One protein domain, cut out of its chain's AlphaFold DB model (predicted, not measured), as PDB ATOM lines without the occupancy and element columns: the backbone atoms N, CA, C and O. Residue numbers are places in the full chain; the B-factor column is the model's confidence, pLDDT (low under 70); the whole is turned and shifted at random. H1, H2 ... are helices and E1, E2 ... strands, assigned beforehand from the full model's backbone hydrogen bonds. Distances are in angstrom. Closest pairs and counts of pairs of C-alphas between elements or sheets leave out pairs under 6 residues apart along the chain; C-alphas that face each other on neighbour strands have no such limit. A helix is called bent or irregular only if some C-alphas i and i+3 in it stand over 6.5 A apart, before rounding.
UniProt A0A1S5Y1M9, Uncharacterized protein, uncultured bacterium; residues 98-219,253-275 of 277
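AT A GLANCE: This is residues 98 to 219 and 253 to 275 of the 277 residues of an uncharacterized protein of uncultured bacterium (UniProt A0A1S5Y1M9). What shape do the parts make? A small, strongly twisted sheet of three strands, E1, E3 and E4, has helix H1 over one face and H5 and H8 over the other, three layers with helices on both faces of a sheet. Beyond one end of this body lies the helical hairpin of H2 and H3, and strand E2 runs beside E1. What are the counts and size? The printed part has 145 residues with eight named helices and four named strands, along the chain E1 H1 H2 H3 E2 H4 H5 H6 H7 E3 E4 H8; the sheet's order is E1, E3, E4, all antiparallel, and the class is mixed, helices and strands. The whole is compact and rounded, with a radius of gyration of the C-alphas of 14.8 A and spans of 40 by 36 by 27 A.

IN THESE COORDINATES: Where are the strands? E3, residues 207 to 216, is 27.9 A long; E1, residues 98 to 105, is 19.6 A long, begins at C-alpha 98 (14.743, -29.359, 23.281) and bends by 54 degrees at residue 102. E4 is residues 255 to 260, 13.7 A, and E2 is residues 162 to 165, 10.4 A. Where are the helices? H1 is residues 107 to 116, 14.1 A; H2 123 to 135, 18.2 A; H3 141 to 149, 12.3 A; H5 174 to 182, 10.8 A. H8, residues 264 to 270, ends at C-alpha 270 (6.186, -16.061, 18.858); H4 is residues 168 to 172, H6 187 to 190 and H7 200 to 203.

HOW THE PARTS SIT: What joins the strands? N 101 and O 211 of E1 and E3 are 2.9 A apart, and N 210 and O 259 of E3 and E4 2.8 A, within hydrogen-bond range. E2 pairs with no named strand; its closest C-alpha to E1 is that of Phe 164, 4.7 A from that of His 101. What is on the sheet? H1, at a height of 7.5 A over the sheet, and H5, at 9.7 A, lie on opposite faces; H5 lies over E1 and is irregular, C-alphas 176 and 179 being 7.7 A apart. H8 is on the same face as H5, its closest C-alphas to E4 being those of Phe 266 and Ile 259, 6.0 A, and it touches H4, which only grazes the sheet, at Thr 270 and Thr 172, C-alphas 4.4 A apart. Where are the others? The hairpin H2 and H3 runs opposite ways at a shallow tilt of 10 degrees, its closest C-alphas those of Leu 130 and Tyr 144, 6.2 A. H6 is close but not clearly touching to H3, by Ile 189 and Leu 147, C-alphas 6.9 A apart, and to H7, by Tyr 190 and Phe 203, 7.1 A. Do the helix backbones close? Every O i to N i+4 pair is within hydrogen-bond range in H1, H2, H3 and H8; H5 has 3 of 5, H4 0 of 1 but 2 of 2 O i to N i+3 pairs, and H6 and H7 are too short for an O i to N i+4 pair.

THE WHOLE: How far does it reach? The two C-alphas farthest apart, those of Ala 142 and Arg 218, are 44.1 A apart. Where is the cut, and which link is long? Residues 220 to 252 are not printed, and C-alphas 219 and 253 are 11.5 A apart across the cut; of the links printed whole, H3 to E2 is long, with 12 residues. Is confidence low anywhere? The mean pLDDT of the printed part is 94.3, and no printed residue is under 70.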
ATOM      1  N   ILE A  98      15.855 -30.131  22.730       95.56
ATOM      2  CA  ILE A  98      14.743 -29.359  23.281       95.56
ATOM      3  C   ILE A  98      13.571 -29.414  22.304       95.56
ATOM      4  O   ILE A  98      13.672 -28.946  21.171       95.56
ATOM      5  N   GLY A  99      12.454 -29.971  22.763       96.25
ATOM      6  CA  GLY A  99      11.170 -29.883  22.081       96.25
ATOM      7  C   GLY A  99      10.312 -28.756  22.651       96.25
ATOM      8  O   GLY A  99      10.325 -28.498  23.854       96.25
ATOM      9  N   PHE A 100       9.495 -28.138  21.804       97.31
ATOM     10  CA  PHE A 100       8.542 -27.095  22.171       97.31
ATOM     11  C   PHE A 100       7.109 -27.626  22.088       97.31
ATOM     12  O   PHE A 100       6.581 -27.853  20.999       97.31
ATOM     13  N   HIS A 101       6.460 -27.809  23.236       97.62
ATOM     14  CA  HIS A 101       5.039 -28.138  23.307       97.62
ATOM     15  C   HIS A 101       4.225 -26.866  23.551       97.62
ATOM     16  O   HIS A 101       4.331 -26.232  24.602       97.62
ATOM     17  N   CYS A 102       3.420 -26.479  22.565       97.31
ATOM     18  CA  CYS A 102       2.607 -25.266  22.608       97.31
ATOM     19  C   CYS A 102       1.182 -25.602  23.040       97.31
ATOM     20  O   CYS A 102       0.541 -26.469  22.448       97.31
ATOM     21  N   THR A 103       0.681 -24.921  24.068       96.94
ATOM     22  CA  THR A 103      -0.648 -25.195  24.627       96.94
ATOM     23  C   THR A 103      -1.132 -24.021  25.479       96.94
ATOM     24  O   THR A 103      -0.392 -23.068  25.724       96.94
ATOM     25  N   ARG A 104      -2.373 -24.080  25.956       96.75
ATOM     26  CA  ARG A 104      -2.928 -23.146  26.936       96.75
ATOM     27  C   ARG A 104      -3.146 -23.878  28.260       96.75
ATOM     28  O   ARG A 104      -3.781 -24.934  28.271       96.75
ATOM     29  N   LEU A 105      -2.612 -23.324  29.348       97.62
ATOM     30  CA  LEU A 105      -2.567 -23.966  30.668       97.62
ATOM     31  C   LEU A 105      -3.114 -23.050  31.763       97.62
ATOM     32  O   LEU A 105      -2.907 -21.837  31.721       97.62
ATOM     33  N   THR A 106      -3.793 -23.620  32.754       97.31
ATOM     34  CA  THR A 106      -4.091 -22.936  34.019       97.31
ATOM     35  C   THR A 106      -2.853 -22.867  34.906       97.31
ATOM     36  O   THR A 106      -1.901 -23.623  34.717       97.31
ATOM     37  N   ASP A 107      -2.875 -21.987  35.908       96.69
ATOM     38  CA  ASP A 107      -1.767 -21.881  36.863       96.69
ATOM     39  C   ASP A 107      -1.548 -23.217  37.614       96.69
ATOM     40  O   ASP A 107      -0.415 -23.647  37.798       96.69
ATOM     41  N   GLU A 108      -2.618 -23.950  37.942       96.31
ATOM     42  CA  GLU A 108      -2.517 -25.277  38.567       96.31
ATOM     43  C   GLU A 108      -1.935 -26.343  37.619       96.31
ATOM     44  O   GLU A 108      -1.134 -27.182  38.030       96.31
ATOM     45  N   GLU A 109      -2.286 -26.314  36.330       97.69
ATOM     46  CA  GLU A 109      -1.682 -27.206  35.333       97.69
ATOM     47  C   GLU A 109      -0.184 -26.935  35.164       97.69
ATOM     48  O   GLU A 109       0.595 -27.878  35.036       97.69
ATOM     49  N   ILE A 110       0.224 -25.665  35.202       97.94
ATOM     50  CA  ILE A 110       1.631 -25.259  35.146       97.94
ATOM     51  C   ILE A 110       2.405 -25.848  36.329       97.94
ATOM     52  O   ILE A 110       3.457 -26.451  36.117       97.94
ATOM     53  N   GLU A 111       1.886 -25.740  37.555       97.38
ATOM     54  CA  GLU A 111       2.545 -26.302  38.744       97.38
ATOM     55  C   GLU A 111       2.618 -27.836  38.711       97.38
ATOM     56  O   GLU A 111       3.655 -28.428  39.031       97.38
ATOM     57  N   ASN A 112       1.559 -28.496  38.237       96.56
ATOM     58  CA  ASN A 112       1.557 -29.945  38.039       96.56
ATOM     59  C   ASN A 112       2.604 -30.386  37.005       96.56
ATOM     60  O   ASN A 112       3.309 -31.370  37.216       96.56
ATOM     61  N   ILE A 113       2.755 -29.642  35.905       98.06
ATOM     62  CA  ILE A 113       3.754 -29.939  34.871       98.06
ATOM     63  C   ILE A 113       5.176 -29.648  35.373       98.06
ATOM     64  O   ILE A 113       6.094 -30.406  35.067       98.06
ATOM     65  N   ARG A 114       5.382 -28.593  36.173       96.62
ATOM     66  CA  ARG A 114       6.690 -28.280  36.779       96.62
ATOM     67  C   ARG A 114       7.162 -29.372  37.732       96.62
ATOM     68  O   ARG A 114       8.326 -29.753  37.693       96.62
ATOM     69  N   SER A 115       6.266 -29.863  38.582       96.00
ATOM     70  CA  SER A 115       6.591 -30.871  39.597       96.00
ATOM     71  C   SER A 115       6.611 -32.297  39.044       96.00
ATOM     72  O   SER A 115       7.402 -33.124  39.492       96.00
ATOM     73  N   GLY A 116       5.744 -32.594  38.073       95.81
ATOM     74  CA  GLY A 116       5.504 -33.945  37.579       95.81
ATOM     75  C   GLY A 116       5.969 -34.215  36.151       95.81
ATOM     76  O   GLY A 116       5.942 -35.373  35.740       95.81
ATOM     77  N   GLY A 117       6.387 -33.206  35.389       97.75
ATOM     78  CA  GLY A 117       6.654 -33.324  33.956       97.75
ATOM     79  C   GLY A 117       5.385 -33.320  33.096       97.75
ATOM     80  O   GLY A 117       4.258 -33.271  33.589       97.75
ATOM     81  N   LEU A 118       5.569 -33.374  31.777       97.94
ATOM     82  CA  LEU A 118       4.474 -33.347  30.808       97.94
ATOM     83  C   LEU A 118       4.013 -34.774  30.478       97.94
ATOM     84  O   LEU A 118       4.803 -35.606  30.029       97.94
ATOM     85  N   GLU A 119       2.737 -35.065  30.719       97.38
ATOM     86  CA  GLU A 119       2.159 -36.405  30.562       97.38
ATOM     87  C   GLU A 119       1.573 -36.637  29.155       97.38
ATOM     88  O   GLU A 119       0.949 -35.725  28.604       97.38
ATOM     89  N   PRO A 120       1.707 -37.853  28.584       97.25
ATOM     90  CA  PRO A 120       0.978 -38.256  27.384       97.25
ATOM     91  C   PRO A 120      -0.529 -38.125  27.544       97.25
ATOM     92  O   PRO A 120      -1.077 -38.339  28.624       97.25
ATOM     93  N   LEU A 121      -1.210 -37.806  26.445       97.25
ATOM     94  CA  LEU A 121      -2.657 -37.650  26.454       97.25
ATOM     95  C   LEU A 121      -3.362 -38.981  26.741       97.25
ATOM     96  O   LEU A 121      -3.306 -39.905  25.930       97.25
ATOM     97  N   THR A 122      -4.096 -39.050  27.850       97.00
ATOM     98  CA  THR A 122      -4.981 -40.176  28.175       97.00
ATOM     99  C   THR A 122      -6.379 -39.680  28.567       97.00
ATOM    100  O   THR A 122      -6.536 -38.500  28.910       97.00
ATOM    101  N   PRO A 123      -7.409 -40.545  28.533       96.06
ATOM    102  CA  PRO A 123      -8.733 -40.211  29.060       96.06
ATOM    103  C   PRO A 123      -8.692 -39.736  30.516       96.06
ATOM    104  O   PRO A 123      -9.345 -38.754  30.862       96.06
ATOM    105  N   GLU A 124      -7.863 -40.367  31.346       96.81
ATOM    106  CA  GLU A 124      -7.700 -40.041  32.765       96.81
ATOM    107  C   GLU A 124      -7.064 -38.657  32.944       96.81
ATOM    108  O   GLU A 124      -7.470 -37.892  33.820       96.81
ATOM    109  N   LEU A 125      -6.104 -38.290  32.083       96.81
ATOM    110  CA  LEU A 125      -5.545 -36.940  32.073       96.81
ATOM    111  C   LEU A 125      -6.630 -35.903  31.759       96.81
ATOM    112  O   LEU A 125      -6.700 -34.874  32.430       96.81
ATOM    113  N   ILE A 126      -7.484 -36.165  30.766       97.19
ATOM    114  CA  ILE A 126      -8.594 -35.266  30.425       97.19
ATOM    115  C   ILE A 126      -9.596 -35.150  31.569       97.19
ATOM    116  O   ILE A 126      -9.969 -34.035  31.934       97.19
ATOM    117  N   GLU A 127      -9.994 -36.268  32.165       97.56
ATOM    118  CA  GLU A 127     -10.911 -36.272  33.301       97.56
ATOM    119  C   GLU A 127     -10.344 -35.481  34.484       97.56
ATOM    120  O   GLU A 127     -11.047 -34.647  35.063       97.56
ATOM    121  N   ARG A 128      -9.056 -35.666  34.800       97.06
ATOM    122  CA  ARG A 128      -8.365 -34.913  35.853       97.06
ATOM    123  C   ARG A 128      -8.381 -33.415  35.562       97.06
ATOM    124  O   ARG A 128      -8.778 -32.637  36.423       97.06
ATOM    125  N   ARG A 129      -8.016 -33.007  34.344       97.12
ATOM    126  CA  ARG A 129      -8.015 -31.593  33.928       97.12
ATOM    127  C   ARG A 129      -9.409 -30.961  34.022       97.12
ATOM    128  O   ARG A 129      -9.554 -29.875  34.576       97.12
ATOM    129  N   LEU A 130     -10.445 -31.649  33.539       97.50
ATOM    130  CA  LEU A 130     -11.833 -31.177  33.635       97.50
ATOM    131  C   LEU A 130     -12.327 -31.123  35.087       97.50
ATOM    132  O   LEU A 130     -13.068 -30.211  35.457       97.50
ATOM    133  N   SER A 131     -11.912 -32.080  35.917       97.31
ATOM    134  CA  SER A 131     -12.268 -32.123  37.336       97.31
ATOM    135  C   SER A 131     -11.701 -30.925  38.088       97.31
ATOM    136  O   SER A 131     -12.428 -30.329  38.879       97.31
ATOM    137  N   LEU A 132     -10.459 -30.524  37.792       95.62
ATOM    138  CA  LEU A 132      -9.850 -29.319  38.362       95.62
ATOM    139  C   LEU A 132     -10.652 -28.061  38.004       95.62
ATOM    140  O   LEU A 132     -11.063 -27.324  38.898       95.62
ATOM    141  N   LEU A 133     -10.992 -27.867  36.723       95.81
ATOM    142  CA  LEU A 133     -11.822 -26.726  36.312       95.81
ATOM    143  C   LEU A 133     -13.186 -26.711  37.013       95.81
ATOM    144  O   LEU A 133     -13.686 -25.652  37.394       95.81
ATOM    145  N   ARG A 134     -13.794 -27.885  37.204       96.31
ATOM    146  CA  ARG A 134     -15.076 -28.004  37.900       96.31
ATOM    147  C   ARG A 134     -14.950 -27.688  39.390       96.31
ATOM    148  O   ARG A 134     -15.815 -26.997  39.921       96.31
ATOM    149  N   GLN A 135     -13.907 -28.171  40.065       95.88
ATOM    150  CA  GLN A 135     -13.652 -27.879  41.483       95.88
ATOM    151  C   GLN A 135     -13.423 -26.382  41.720       95.88
ATOM    152  O   GLN A 135     -13.886 -25.833  42.716       95.88
ATOM    153  N   GLN A 136     -12.792 -25.708  40.759       93.31
ATOM    154  CA  GLN A 136     -12.594 -24.260  40.752       93.31
ATOM    155  C   GLN A 136     -13.843 -23.467  40.320       93.31
ATOM    156  O   GLN A 136     -13.770 -22.251  40.166       93.31
ATOM    157  N   ASN A 137     -14.985 -24.129  40.090       93.69
ATOM    158  CA  ASN A 137     -16.217 -23.536  39.553       93.69
ATOM    159  C   ASN A 137     -16.020 -22.769  38.228       93.69
ATOM    160  O   ASN A 137     -16.813 -21.891  37.895       93.69
ATOM    161  N   SER A 138     -14.979 -23.103  37.458       93.31
ATOM    162  CA  SER A 138     -14.704 -22.496  36.145       93.31
ATOM    163  C   SER A 138     -15.589 -23.070  35.037       93.31
ATOM    164  O   SER A 138     -15.733 -22.450  33.989       93.31
ATOM    165  N   ILE A 139     -16.178 -24.249  35.264       95.38
ATOM    166  CA  ILE A 139     -17.131 -24.897  34.357       95.38
ATOM    167  C   ILE A 139     -18.300 -25.490  35.144       95.38
ATOM    168  O   ILE A 139     -18.149 -25.894  36.303       95.38
ATOM    169  N   THR A 140     -19.470 -25.597  34.514       96.12
ATOM    170  CA  THR A 140     -20.639 -26.226  35.142       96.12
ATOM    171  C   THR A 140     -20.551 -27.757  35.115       96.12
ATOM    172  O   THR A 140     -19.760 -28.365  34.387       96.12
ATOM    173  N   LYS A 141     -21.424 -28.437  35.874       96.69
ATOM    174  CA  LYS A 141     -21.581 -29.903  35.778       96.69
ATOM    175  C   LYS A 141     -22.011 -30.346  34.370       96.69
ATOM    176  O   LYS A 141     -21.614 -31.426  33.929       96.69
ATOM    177  N   ALA A 142     -22.824 -29.537  33.690       96.25
ATOM    178  CA  ALA A 142     -23.265 -29.817  32.328       96.25
ATOM    179  C   ALA A 142     -22.081 -29.749  31.353       96.25
ATOM    180  O   ALA A 142     -21.877 -30.695  30.595       96.25
ATOM    181  N   ASP A 143     -21.250 -28.708  31.459       95.69
ATOM    182  CA  ASP A 143     -20.043 -28.548  30.640       95.69
ATOM    183  C   ASP A 143     -19.047 -29.685  30.862       95.69
ATOM    184  O   ASP A 143     -18.580 -30.292  29.901       95.69
ATOM    185  N   TYR A 144     -18.777 -30.026  32.127       96.69
ATOM    186  CA  TYR A 144     -17.926 -31.159  32.495       96.69
ATOM    187  C   TYR A 144     -18.384 -32.447  31.803       96.69
ATOM    188  O   TYR A 144     -17.595 -33.128  31.153       96.69
ATOM    189  N   THR A 145     -19.678 -32.759  31.911       96.94
ATOM    190  CA  THR A 145     -20.256 -33.988  31.351       96.94
ATOM    191  C   THR A 145     -20.207 -33.972  29.825       96.94
ATOM    192  O   THR A 145     -19.863 -34.973  29.199       96.94
ATOM    193  N   PHE A 146     -20.523 -32.828  29.215       95.75
ATOM    194  CA  PHE A 146     -20.468 -32.657  27.770       95.75
ATOM    195  C   PHE A 146     -19.045 -32.849  27.234       95.75
ATOM    196  O   PHE A 146     -18.847 -33.648  26.320       95.75
ATOM    197  N   LEU A 147     -18.054 -32.169  27.813       95.88
ATOM    198  CA  LEU A 147     -16.660 -32.257  27.378       95.88
ATOM    199  C   LEU A 147     -16.075 -33.649  27.602       95.88
ATOM    200  O   LEU A 147     -15.408 -34.170  26.709       95.88
ATOM    201  N   LEU A 148     -16.369 -34.282  28.740       96.50
ATOM    202  CA  LEU A 148     -15.901 -35.635  29.025       96.50
ATOM    203  C   LEU A 148     -16.447 -36.644  28.003       96.50
ATOM    204  O   LEU A 148     -15.694 -37.473  27.511       96.50
ATOM    205  N   ASN A 149     -17.711 -36.521  27.595       95.81
ATOM    206  CA  ASN A 149     -18.313 -37.436  26.618       95.81
ATOM    207  C   ASN A 149     -17.944 -37.128  25.159       95.81
ATOM    208  O   ASN A 149     -18.108 -37.988  24.298       95.81
ATOM    209  N   ASN A 150     -17.474 -35.914  24.858       94.88
ATOM    210  CA  ASN A 150     -17.230 -35.458  23.485       94.88
ATOM    211  C   ASN A 150     -15.752 -35.122  23.214       94.88
ATOM    212  O   ASN A 150     -15.446 -34.383  22.276       94.88
ATOM    213  N   ASN A 151     -14.815 -35.631  24.013       95.00
ATOM    214  CA  ASN A 151     -13.386 -35.439  23.762       95.00
ATOM    215  C   ASN A 151     -12.824 -36.472  22.766       95.00
ATOM    216  O   ASN A 151     -13.419 -37.510  22.500       95.00
ATOM    217  N   ARG A 152     -11.645 -36.169  22.224       95.25
ATOM    218  CA  ARG A 152     -10.918 -36.955  21.218       95.25
ATOM    219  C   ARG A 152      -9.612 -37.538  21.767       95.25
ATOM    220  O   ARG A 152      -8.659 -37.748  21.021       95.25
ATOM    221  N   SER A 153      -9.527 -37.761  23.081       94.81
ATOM    222  CA  SER A 153      -8.308 -38.292  23.718       94.81
ATOM    223  C   SER A 153      -7.995 -39.737  23.331       94.81
ATOM    224  O   SER A 153      -6.841 -40.148  23.412       94.81
ATOM    225  N   ASN A 154      -8.999 -40.481  22.859       95.31
ATOM    226  CA  ASN A 154      -8.862 -41.863  22.406       95.31
ATOM    227  C   ASN A 154      -8.567 -42.021  20.905       95.31
ATOM    228  O   ASN A 154      -8.410 -43.153  20.463       95.31
ATOM    229  N   ASP A 155      -8.477 -40.936  20.128       95.19
ATOM    230  CA  ASP A 155      -8.126 -41.029  18.706       95.19
ATOM    231  C   ASP A 155      -6.713 -41.615  18.528       95.19
ATOM    232  O   ASP A 155      -5.779 -41.170  19.195       95.19
ATOM    233  N   ASP A 156      -6.514 -42.531  17.576       92.38
ATOM    234  CA  ASP A 156      -5.230 -43.231  17.354       92.38
ATOM    235  C   ASP A 156      -4.033 -42.289  17.116       92.38
ATOM    236  O   ASP A 156      -2.885 -42.572  17.477       92.38
ATOM    237  N   ASN A 157      -4.281 -41.120  16.519       90.19
ATOM    238  CA  ASN A 157      -3.240 -40.123  16.284       90.19
ATOM    239  C   ASN A 157      -2.937 -39.232  17.505       90.19
ATOM    240  O   ASN A 157      -2.015 -38.423  17.442       90.19
ATOM    241  N   ARG A 158      -3.663 -39.384  18.618       93.06
ATOM    242  CA  ARG A 158      -3.546 -38.551  19.828       93.06
ATOM    243  C   ARG A 158      -3.305 -39.357  21.100       93.06
ATOM    244  O   ARG A 158      -2.540 -38.919  21.956       93.06
ATOM    245  N   LYS A 159      -3.962 -40.508  21.228       96.19
ATOM    246  CA  LYS A 159      -3.928 -41.346  22.422       96.19
ATOM    247  C   LYS A 159      -2.497 -41.739  22.765       96.19
ATOM    248  O   LYS A 159      -1.761 -42.253  21.926       96.19
ATOM    249  N   GLY A 160      -2.126 -41.506  24.019       96.81
ATOM    250  CA  GLY A 160      -0.820 -41.840  24.566       96.81
ATOM    251  C   GLY A 160       0.324 -41.036  23.957       96.81
ATOM    252  O   GLY A 160       1.443 -41.530  23.970       96.81
ATOM    253  N   LYS A 161       0.075 -39.836  23.411       96.38
ATOM    254  CA  LYS A 161       1.102 -39.006  22.761       96.38
ATOM    255  C   LYS A 161       1.188 -37.603  23.362       96.38
ATOM    256  O   LYS A 161       0.179 -37.021  23.755       96.38
ATOM    257  N   VAL A 162       2.399 -37.053  23.370       95.75
ATOM    258  CA  VAL A 162       2.701 -35.624  23.537       95.75
ATOM    259  C   VAL A 162       3.405 -35.142  22.280       95.75
ATOM    260  O   VAL A 162       4.397 -35.742  21.877       95.75
ATOM    261  N   TRP A 163       2.913 -34.066  21.678       96.00
ATOM    262  CA  TRP A 163       3.478 -33.503  20.453       96.00
ATOM    263  C   TRP A 163       4.426 -32.345  20.754       96.00
ATOM    264  O   TRP A 163       4.103 -31.485  21.576       96.00
ATOM    265  N   PHE A 164       5.566 -32.313  20.069       96.38
ATOM    266  CA  PHE A 164       6.564 -31.252  20.173       96.38
ATOM    267  C   PHE A 164       6.972 -30.772  18.789       96.38
ATOM    268  O   PHE A 164       7.195 -31.586  17.899       96.38
ATOM    269  N   PHE A 165       7.159 -29.464  18.647       95.12
ATOM    270  CA  PHE A 165       7.958 -28.895  17.567       95.12
ATOM    271  C   PHE A 165       9.434 -28.969  17.954       95.12
ATOM    272  O   PHE A 165       9.777 -28.748  19.112       95.12
ATOM    273  N   LEU A 166      10.318 -29.252  17.003       93.81
ATOM    274  CA  LEU A 166      11.762 -29.334  17.251       93.81
ATOM    275  C   LEU A 166      12.522 -28.087  16.790       93.81
ATOM    276  O   LEU A 166      13.694 -27.931  17.118       93.81
ATOM    277  N   ASN A 167      11.872 -27.201  16.033       90.94
ATOM    278  CA  ASN A 167      12.467 -25.982  15.498       90.94
ATOM    279  C   ASN A 167      11.857 -24.750  16.173       90.94
ATOM    280  O   ASN A 167      10.644 -24.536  16.089       90.94
ATOM    281  N   SER A 168      12.686 -23.916  16.803       90.81
ATOM    282  CA  SER A 168      12.198 -22.713  17.480       90.81
ATOM    283  C   SER A 168      11.571 -21.708  16.508       90.81
ATOM    284  O   SER A 168      10.610 -21.031  16.860       90.81
ATOM    285  N   LYS A 169      12.007 -21.667  15.241       88.69
ATOM    286  CA  LYS A 169      11.396 -20.807  14.210       88.69
ATOM    287  C   LYS A 169       9.973 -21.219  13.830       88.69
ATOM    288  O   LYS A 169       9.252 -20.411  13.251       88.69
ATOM    289  N   THR A 170       9.524 -22.436  14.148       89.25
ATOM    290  CA  THR A 170       8.102 -22.792  13.986       89.25
ATOM    291  C   THR A 170       7.222 -21.968  14.935       89.25
ATOM    292  O   THR A 170       6.080 -21.666  14.593       89.25
ATOM    293  N   LEU A 171       7.779 -21.487  16.056       91.94
ATOM    294  CA  LEU A 171       7.084 -20.651  17.041       91.94
ATOM    295  C   LEU A 171       6.606 -19.305  16.486       91.94
ATOM    296  O   LEU A 171       5.620 -18.762  16.979       91.94
ATOM    297  N   THR A 172       7.219 -18.804  15.410       90.50
ATOM    298  CA  THR A 172       6.815 -17.541  14.774       90.50
ATOM    299  C   THR A 172       5.659 -17.698  13.781       90.50
ATOM    300  O   THR A 172       5.212 -16.706  13.204       90.50
ATOM    301  N   LYS A 173       5.198 -18.927  13.502       89.50
ATOM    302  CA  LYS A 173       4.153 -19.197  12.503       89.50
ATOM    303  C   LYS A 173       2.767 -19.203  13.153       89.50
ATOM    304  O   LYS A 173       2.328 -20.230  13.668       89.50
ATOM    305  N   GLU A 174       2.037 -18.088  13.049       89.94
ATOM    306  CA  GLU A 174       0.668 -17.973  13.585       89.94
ATOM    307  C   GLU A 174      -0.238 -19.123  13.117       89.94
ATOM    308  O   GLU A 174      -0.904 -19.751  13.935       89.94
ATOM    309  N   SER A 175      -0.238 -19.449  11.822       87.38
ATOM    310  CA  SER A 175      -1.127 -20.473  11.253       87.38
ATOM    311  C   SER A 175      -0.935 -21.871  11.849       87.38
ATOM    312  O   SER A 175      -1.880 -22.658  11.854       87.38
ATOM    313  N   ALA A 176       0.257 -22.180  12.365       83.06
ATOM    314  CA  ALA A 176       0.556 -23.464  12.992       83.06
ATOM    315  C   ALA A 176       0.146 -23.513  14.475       83.06
ATOM    316  O   ALA A 176      -0.090 -24.591  15.015       83.06
ATOM    317  N   LEU A 177       0.056 -22.358  15.142       91.12
ATOM    318  CA  LEU A 177       0.010 -22.275  16.607       91.12
ATOM    319  C   LEU A 177      -1.210 -21.549  17.158       91.12
ATOM    320  O   LEU A 177      -1.524 -21.701  18.340       91.12
ATOM    321  N   CYS A 178      -1.915 -20.773  16.333       89.81
ATOM    322  CA  CYS A 178      -3.000 -19.909  16.782       89.81
ATOM    323  C   CYS A 178      -4.044 -20.684  17.591       89.81
ATOM    324  O   CYS A 178      -4.419 -20.247  18.673       89.81
ATOM    325  N   ARG A 179      -4.434 -21.882  17.145       91.25
ATOM    326  CA  ARG A 179      -5.412 -22.725  17.851       91.25
ATOM    327  C   ARG A 179      -4.874 -23.259  19.181       91.25
ATOM    328  O   ARG A 179      -5.603 -23.247  20.168       91.25
ATOM    329  N   LEU A 180      -3.595 -23.638  19.236       94.25
ATOM    330  CA  LEU A 180      -2.947 -24.160  20.447       94.25
ATOM    331  C   LEU A 180      -2.841 -23.108  21.562       94.25
ATOM    332  O   LEU A 180      -2.925 -23.447  22.740       94.25
ATOM    333  N   PHE A 181      -2.678 -21.833  21.202       94.75
ATOM    334  CA  PHE A 181      -2.607 -20.727  22.162       94.75
ATOM    335  C   PHE A 181      -3.968 -20.083  22.467       94.75
ATOM    336  O   PHE A 181      -4.186 -19.602  23.586       94.75
ATOM    337  N   ARG A 182      -4.907 -20.083  21.510       91.19
ATOM    338  CA  ARG A 182      -6.262 -19.536  21.708       91.19
ATOM    339  C   ARG A 182      -7.137 -20.441  22.567       91.19
ATOM    340  O   ARG A 182      -7.910 -19.913  23.361       91.19
ATOM    341  N   SER A 183      -6.996 -21.761  22.435       93.31
ATOM    342  CA  SER A 183      -7.979 -22.713  22.954       93.31
ATOM    343  C   SER A 183      -7.395 -23.693  23.972       93.31
ATOM    344  O   SER A 183      -6.540 -24.524  23.665       93.31
ATOM    345  N   TRP A 184      -7.911 -23.634  25.198       95.88
ATOM    346  CA  TRP A 184      -7.617 -24.586  26.268       95.88
ATOM    347  C   TRP A 184      -8.058 -26.015  25.924       95.88
ATOM    348  O   TRP A 184      -9.019 -26.243  25.188       95.88
ATOM    349  N   GLY A 185      -7.338 -26.987  26.488       92.44
ATOM    350  CA  GLY A 185      -7.618 -28.420  26.354       92.44
ATOM    351  C   GLY A 185      -6.967 -29.088  25.136       92.44
ATOM    352  O   GLY A 185      -7.039 -30.312  24.991       92.44
ATOM    353  N   GLY A 186      -6.289 -28.313  24.284       92.75
ATOM    354  CA  GLY A 186      -5.657 -28.822  23.070       92.75
ATOM    355  C   GLY A 186      -6.669 -29.429  22.092       92.75
ATOM    356  O   GLY A 186      -7.881 -29.462  22.333       92.75
ATOM    357  N   GLU A 187      -6.171 -29.969  20.983       93.31
ATOM    358  CA  GLU A 187      -7.039 -30.545  19.947       93.31
ATOM    359  C   GLU A 187      -7.930 -31.680  20.457       93.31
ATOM    360  O   GLU A 187      -8.987 -31.948  19.894       93.31
ATOM    361  N   SER A 188      -7.535 -32.342  21.542       94.12
ATOM    362  CA  SER A 188      -8.349 -33.383  22.165       94.12
ATOM    363  C   SER A 188      -9.702 -32.870  22.672       94.12
ATOM    364  O   SER A 188     -10.673 -33.622  22.696       94.12
ATOM    365  N   ILE A 189      -9.791 -31.591  23.034       94.75
ATOM    366  CA  ILE A 189     -10.993 -30.979  23.594       94.75
ATOM    367  C   ILE A 189     -11.667 -30.075  22.561       94.75
ATOM    368  O   ILE A 189     -12.826 -30.318  22.201       94.75
ATOM    369  N   TYR A 190     -10.948 -29.074  22.038       92.38
ATOM    370  CA  TYR A 190     -11.563 -28.031  21.210       92.38
ATOM    371  C   TYR A 190     -11.868 -28.481  19.777       92.38
ATOM    372  O   TYR A 190     -12.710 -27.872  19.114       92.38
ATOM    373  N   TRP A 191     -11.209 -29.527  19.258       92.31
ATOM    374  CA  TRP A 191     -11.349 -29.882  17.847       92.31
ATOM    375  C   TRP A 191     -12.802 -30.222  17.498       92.31
ATOM    376  O   TRP A 191     -13.432 -31.087  18.119       92.31
ATOM    377  N   GLY A 192     -13.322 -29.537  16.474       89.50
ATOM    378  CA  GLY A 192     -14.707 -29.663  16.017       89.50
ATOM    379  C   GLY A 192     -15.736 -28.933  16.887       89.50
ATOM    380  O   GLY A 192     -16.927 -29.097  16.652       89.50
ATOM    381  N   LYS A 193     -15.300 -28.150  17.884       91.31
ATOM    382  CA  LYS A 193     -16.178 -27.469  18.855       91.31
ATOM    383  C   LYS A 193     -15.899 -25.979  19.020       91.31
ATOM    384  O   LYS A 193     -16.588 -25.325  19.787       91.31
ATOM    385  N   GLU A 194     -14.922 -25.427  18.307       83.12
ATOM    386  CA  GLU A 194     -14.486 -24.026  18.459       83.12
ATOM    387  C   GLU A 194     -15.592 -22.993  18.206       83.12
ATOM    388  O   GLU A 194     -15.527 -21.898  18.750       83.12
ATOM    389  N   ASN A 195     -16.625 -23.355  17.440       86.25
ATOM    390  CA  ASN A 195     -17.780 -22.494  17.162       86.25
ATOM    391  C   ASN A 195     -18.995 -22.786  18.069       86.25
ATOM    392  O   ASN A 195     -20.067 -22.214  17.865       86.25
ATOM    393  N   ASP A 196     -18.874 -23.698  19.043       90.31
ATOM    394  CA  ASP A 196     -19.949 -24.003  19.987       90.31
ATOM    395  C   ASP A 196     -19.998 -22.946  21.098       90.31
ATOM    396  O   ASP A 196     -19.281 -23.019  22.100       90.31
ATOM    397  N   LYS A 197     -20.906 -21.977  20.932       90.38
ATOM    398  CA  LYS A 197     -21.121 -20.864  21.870       90.38
ATOM    399  C   LYS A 197     -21.410 -21.302  23.307       90.38
ATOM    400  O   LYS A 197     -21.259 -20.503  24.224       90.38
ATOM    401  N   ARG A 198     -21.837 -22.551  23.531       88.38
ATOM    402  CA  ARG A 198     -22.096 -23.067  24.884       88.38
ATOM    403  C   ARG A 198     -20.804 -23.211  25.683       88.38
ATOM    404  O   ARG A 198     -20.796 -22.930  26.874       88.38
ATOM    405  N   ILE A 199     -19.715 -23.607  25.023       90.31
ATOM    406  CA  ILE A 199     -18.440 -23.956  25.668       90.31
ATOM    407  C   ILE A 199     -17.260 -23.090  25.214       90.31
ATOM    408  O   ILE A 199     -16.144 -23.285  25.689       90.31
ATOM    409  N   GLU A 200     -17.489 -22.093  24.352       90.62
ATOM    410  CA  GLU A 200     -16.441 -21.173  23.881       90.62
ATOM    411  C   GLU A 200     -15.682 -20.482  25.028       90.62
ATOM    412  O   GLU A 200     -14.480 -20.234  24.933       90.62
ATOM    413  N   HIS A 201     -16.373 -20.198  26.138       90.69
ATOM    414  CA  HIS A 201     -15.791 -19.539  27.304       90.69
ATOM    415  C   HIS A 201     -14.718 -20.412  27.970       90.69
ATOM    416  O   HIS A 201     -13.715 -19.892  28.455       90.69
ATOM    417  N   ILE A 202     -14.878 -21.737  27.912       93.44
ATOM    418  CA  ILE A 202     -13.955 -22.716  28.495       93.44
ATOM    419  C   ILE A 202     -12.621 -22.687  27.757       93.44
ATOM    420  O   ILE A 202     -11.565 -22.758  28.384       93.44
ATOM    421  N   PHE A 203     -12.637 -22.509  26.435       93.12
ATOM    422  CA  PHE A 203     -11.415 -22.457  25.632       93.12
ATOM    423  C   PHE A 203     -10.540 -21.242  25.957       93.12
ATOM    424  O   PHE A 203      -9.333 -21.293  25.747       93.12
ATOM    425  N   LYS A 204     -11.101 -20.186  26.556       92.06
ATOM    426  CA  LYS A 204     -10.338 -19.007  26.995       92.06
ATOM    427  C   LYS A 204      -9.638 -19.203  28.348       92.06
ATOM    428  O   LYS A 204      -8.864 -18.338  28.763       92.06
ATOM    429  N   THR A 205      -9.857 -20.330  29.024       93.94
ATOM    430  CA  THR A 205      -9.290 -20.625  30.349       93.94
ATOM    431  C   THR A 205      -7.765 -20.750  30.310       93.94
ATOM    432  O   THR A 205      -7.202 -21.282  29.358       93.94
ATOM    433  N   GLY A 206      -7.077 -20.260  31.343       95.12
ATOM    434  CA  GLY A 206      -5.616 -20.323  31.433       95.12
ATOM    435  C   GLY A 206      -4.895 -19.310  30.541       95.12
ATOM    436  O   GLY A 206      -5.484 -18.324  30.096       95.12
ATOM    437  N   LYS A 207      -3.604 -19.542  30.292       96.38
ATOM    438  CA  LYS A 207      -2.703 -18.667  29.528       96.38
ATOM    439  C   LYS A 207      -1.954 -19.468  28.459       96.38
ATOM    440  O   LYS A 207      -1.625 -20.632  28.707       96.38
ATOM    441  N   PRO A 208      -1.670 -18.883  27.282       97.19
ATOM    442  CA  PRO A 208      -0.779 -19.505  26.310       97.19
ATOM    443  C   PRO A 208       0.592 -19.775  26.932       97.19
ATOM    444  O   PRO A 208       1.127 -18.923  27.641       97.19
ATOM    445  N   CYS A 209       1.139 -20.958  26.680       98.25
ATOM    446  CA  CYS A 209       2.396 -21.430  27.246       98.25
ATOM    447  C   CYS A 209       3.195 -22.229  26.209       98.25
ATOM    448  O   CYS A 209       2.632 -22.977  25.407       98.25
ATOM    449  N   ILE A 210       4.520 -22.122  26.287       98.31
ATOM    450  CA  ILE A 210       5.470 -22.995  25.596       98.31
ATOM    451  C   ILE A 210       6.172 -23.831  26.664       98.31
ATOM    452  O   ILE A 210       6.891 -23.297  27.509       98.31
ATOM    453  N   VAL A 211       5.958 -25.141  26.636       98.19
ATOM    454  CA  VAL A 211       6.620 -26.099  27.525       98.19
ATOM    455  C   VAL A 211       7.849 -26.654  26.811       98.19
ATOM    456  O   VAL A 211       7.730 -27.259  25.745       98.19
ATOM    457  N   LEU A 212       9.027 -26.440  27.394       97.50
ATOM    458  CA  LEU A 212      10.301 -26.928  26.877       97.50
ATOM    459  C   LEU A 212      10.537 -28.323  27.452       97.50
ATOM    460  O   LEU A 212      10.773 -28.473  28.652       97.50
ATOM    461  N   GLY A 213      10.435 -29.334  26.596       96.56
ATOM    462  CA  GLY A 213      10.636 -30.734  26.949       96.56
ATOM    463  C   GLY A 213      12.030 -31.224  26.582       96.56
ATOM    464  O   GLY A 213      12.563 -30.882  25.529       96.56
ATOM    465  N   GLU A 214      12.599 -32.065  27.437       95.50
ATOM    466  CA  GLU A 214      13.840 -32.788  27.172       95.50
ATOM    467  C   GLU A 214      13.553 -34.112  26.447       95.50
ATOM    468  O   GLU A 214      12.914 -35.019  26.998       95.50
ATOM    469  N   LEU A 215      14.047 -34.242  25.214       95.25
ATOM    470  CA  LEU A 215      13.788 -35.393  24.348       95.25
ATOM    471  C   LEU A 215      15.093 -36.106  23.984       95.25
ATOM    472  O   LEU A 215      16.021 -35.460  23.512       95.25
ATOM    473  N   TYR A 216      15.176 -37.428  24.141       93.44
ATOM    474  CA  TYR A 216      16.354 -38.174  23.684       93.44
ATOM    475  C   TYR A 216      16.330 -38.315  22.165       93.44
ATOM    476  O   TYR A 216      15.324 -38.763  21.616       93.44
ATOM    477  N   VAL A 217      17.449 -38.041  21.487       93.06
ATOM    478  CA  VAL A 217      17.527 -38.167  20.019       93.06
ATOM    479  C   VAL A 217      17.134 -39.568  19.543       93.06
ATOM    480  O   VAL A 217      16.392 -39.699  18.571       93.06
ATOM    481  N   ARG A 218      17.578 -40.614  20.248       90.38
ATOM    482  CA  ARG A 218      17.275 -42.020  19.925       90.38
ATOM    483  C   ARG A 218      15.795 -42.410  20.043       90.38
ATOM    484  O   ARG A 218      15.424 -43.479  19.574       90.38
ATOM    485  N   GLU A 219      14.970 -41.589  20.690       89.38
ATOM    486  CA  GLU A 219      13.532 -41.836  20.862       89.38
ATOM    487  C   GLU A 219      12.676 -41.087  19.831       89.38
ATOM    488  O   GLU A 219      11.460 -41.263  19.799       89.38
ATOM    489  N   VAL A 253       7.464 -36.667  29.829       97.44
ATOM    490  CA  VAL A 253       8.610 -35.849  29.414       97.44
ATOM    491  C   VAL A 253       9.060 -34.953  30.558       97.44
ATOM    492  O   VAL A 253       8.246 -34.262  31.174       97.44
ATOM    493  N   THR A 254      10.366 -34.950  30.825       96.75
ATOM    494  CA  THR A 254      10.994 -34.006  31.750       96.75
ATOM    495  C   THR A 254      10.872 -32.599  31.184       96.75
ATOM    496  O   THR A 254      11.224 -32.350  30.029       96.75
ATOM    497  N   VAL A 255      10.360 -31.681  31.996       96.38
ATOM    498  CA  VAL A 255      10.184 -30.285  31.602       96.38
ATOM    499  C   VAL A 255      11.371 -29.478  32.091       96.38
ATOM    500  O   VAL A 255      11.639 -29.407  33.285       96.38
ATOM    501  N   VAL A 256      12.069 -28.863  31.141       94.75
ATOM    502  CA  VAL A 256      13.210 -27.982  31.400       94.75
ATOM    503  C   VAL A 256      12.714 -26.612  31.844       94.75
ATOM    504  O   VAL A 256      13.250 -26.010  32.772       94.75
ATOM    505  N   HIS A 257      11.680 -26.103  31.171       95.75
ATOM    506  CA  HIS A 257      11.122 -24.789  31.454       95.75
ATOM    507  C   HIS A 257       9.697 -24.644  30.908       95.75
ATOM    508  O   HIS A 257       9.297 -25.359  29.992       95.75
ATOM    509  N   ILE A 258       8.938 -23.686  31.444       97.81
ATOM    510  CA  ILE A 258       7.629 -23.291  30.914       97.81
ATOM    511  C   ILE A 258       7.649 -21.780  30.741       97.81
ATOM    512  O   ILE A 258       7.742 -21.067  31.736       97.81
ATOM    513  N   ILE A 259       7.544 -21.329  29.493       97.75
ATOM    514  CA  ILE A 259       7.479 -19.915  29.125       97.75
ATOM    515  C   ILE A 259       6.009 -19.539  28.972       97.75
ATOM    516  O   ILE A 259       5.301 -20.121  28.147       97.75
ATOM    517  N   GLN A 260       5.546 -18.565  29.743       97.00
ATOM    518  CA  GLN A 260       4.152 -18.136  29.772       97.00
ATOM    519  C   GLN A 260       3.940 -16.850  28.973       97.00
ATOM    520  O   GLN A 260       4.802 -15.972  28.903       97.00
ATOM    521  N   HIS A 261       2.745 -16.693  28.412       95.88
ATOM    522  CA  HIS A 261       2.313 -15.419  27.851       95.88
ATOM    523  C   HIS A 261       2.381 -14.296  28.900       95.88
ATOM    524  O   HIS A 261       1.907 -14.453  30.027       95.88
ATOM    525  N   GLY A 262       2.945 -13.154  28.502       93.25
ATOM    526  CA  GLY A 262       3.296 -12.037  29.385       93.25
ATOM    527  C   GLY A 262       4.794 -11.968  29.696       93.25
ATOM    528  O   GLY A 262       5.300 -10.897  30.027       93.25
ATOM    529  N   GLU A 263       5.532 -13.066  29.518       95.06
ATOM    530  CA  GLU A 263       6.990 -13.048  29.582       95.06
ATOM    531  C   GLU A 263       7.598 -12.484  28.293       95.06
ATOM    532  O   GLU A 263       7.145 -12.770  27.183       95.06
ATOM    533  N   LYS A 264       8.697 -11.731  28.424       94.31
ATOM    534  CA  LYS A 264       9.412 -11.151  27.273       94.31
ATOM    535  C   LYS A 264       9.860 -12.222  26.275       94.31
ATOM    536  O   LYS A 264       9.776 -12.003  25.069       94.31
ATOM    537  N   LEU A 265      10.326 -13.366  26.776       93.19
ATOM    538  CA  LEU A 265      10.799 -14.459  25.933       93.19
ATOM    539  C   LEU A 265       9.663 -15.081  25.109       93.19
ATOM    540  O   LEU A 265       9.881 -15.427  23.952       93.19
ATOM    541  N   PHE A 266       8.445 -15.162  25.656       95.44
ATOM    542  CA  PHE A 266       7.282 -15.655  24.915       95.44
ATOM    543  C   PHE A 266       7.051 -14.820  23.655       95.44
ATOM    544  O   PHE A 266       6.957 -15.363  22.555       95.44
ATOM    545  N   GLU A 267       7.027 -13.494  23.807       94.31
ATOM    546  CA  GLU A 267       6.814 -12.568  22.693       94.31
ATOM    547  C   GLU A 267       7.972 -12.614  21.688       94.31
ATOM    548  O   GLU A 267       7.745 -12.609  20.482       94.31
ATOM    549  N   GLN A 268       9.215 -12.739  22.160       93.00
ATOM    550  CA  GLN A 268      10.381 -12.876  21.281       93.00
ATOM    551  C   GLN A 268      10.319 -14.131  20.402       93.00
ATOM    552  O   GLN A 268      10.717 -14.072  19.240       93.00
ATOM    553  N   LEU A 269       9.825 -15.247  20.942       91.94
ATOM    554  CA  LEU A 269       9.736 -16.514  20.213       91.94
ATOM    555  C   LEU A 269       8.555 -16.567  19.245       91.94
ATOM    556  O   LEU A 269       8.628 -17.257  18.233       91.94
ATOM    557  N   THR A 270       7.466 -15.865  19.554       93.44
ATOM    558  CA  THR A 270       6.186 -16.061  18.858       93.44
ATOM    559  C   THR A 270       5.736 -14.857  18.041       93.44
ATOM    560  O   THR A 270       5.054 -15.010  17.026       93.44
ATOM    561  N   GLY A 271       6.102 -13.644  18.457       92.31
ATOM    562  CA  GLY A 271       5.486 -12.422  17.951       92.31
ATOM    563  C   GLY A 271       3.978 -12.363  18.218       92.31
ATOM    564  O   GLY A 271       3.259 -11.782  17.399       92.31
ATOM    565  N   PHE A 272       3.502 -13.040  19.271       90.88
ATOM    566  CA  PHE A 272       2.089 -13.298  19.546       90.88
ATOM    567  C   PHE A 272       1.243 -12.029  19.608       90.88
ATOM    568  O   PHE A 272       0.100 -12.041  19.158       90.88
ATOM    569  N   SER A 273       1.798 -10.908  20.076       89.06
ATOM    570  CA  SER A 273       1.070  -9.636  20.144       89.06
ATOM    571  C   SER A 273       0.660  -9.081  18.775       89.06
ATOM    572  O   SER A 273      -0.127  -8.139  18.710       89.06
ATOM    573  N   ARG A 274       1.224  -9.606  17.679       88.19
ATOM    574  CA  ARG A 274       0.914  -9.206  16.296       88.19
ATOM    575  C   ARG A 274      -0.089 -10.131  15.609       88.19
ATOM    576  O   ARG A 274      -0.426  -9.882  14.455       88.19
ATOM    577  N   TRP A 275      -0.507 -11.210  16.266       87.56
ATOM    578  CA  TRP A 275      -1.417 -12.191  15.682       87.56
ATOM    579  C   TRP A 275      -2.844 -11.641  15.669       87.56
ATOM    580  O   TRP A 275      -3.271 -10.968  16.609       87.56
TER     581      TRP A 275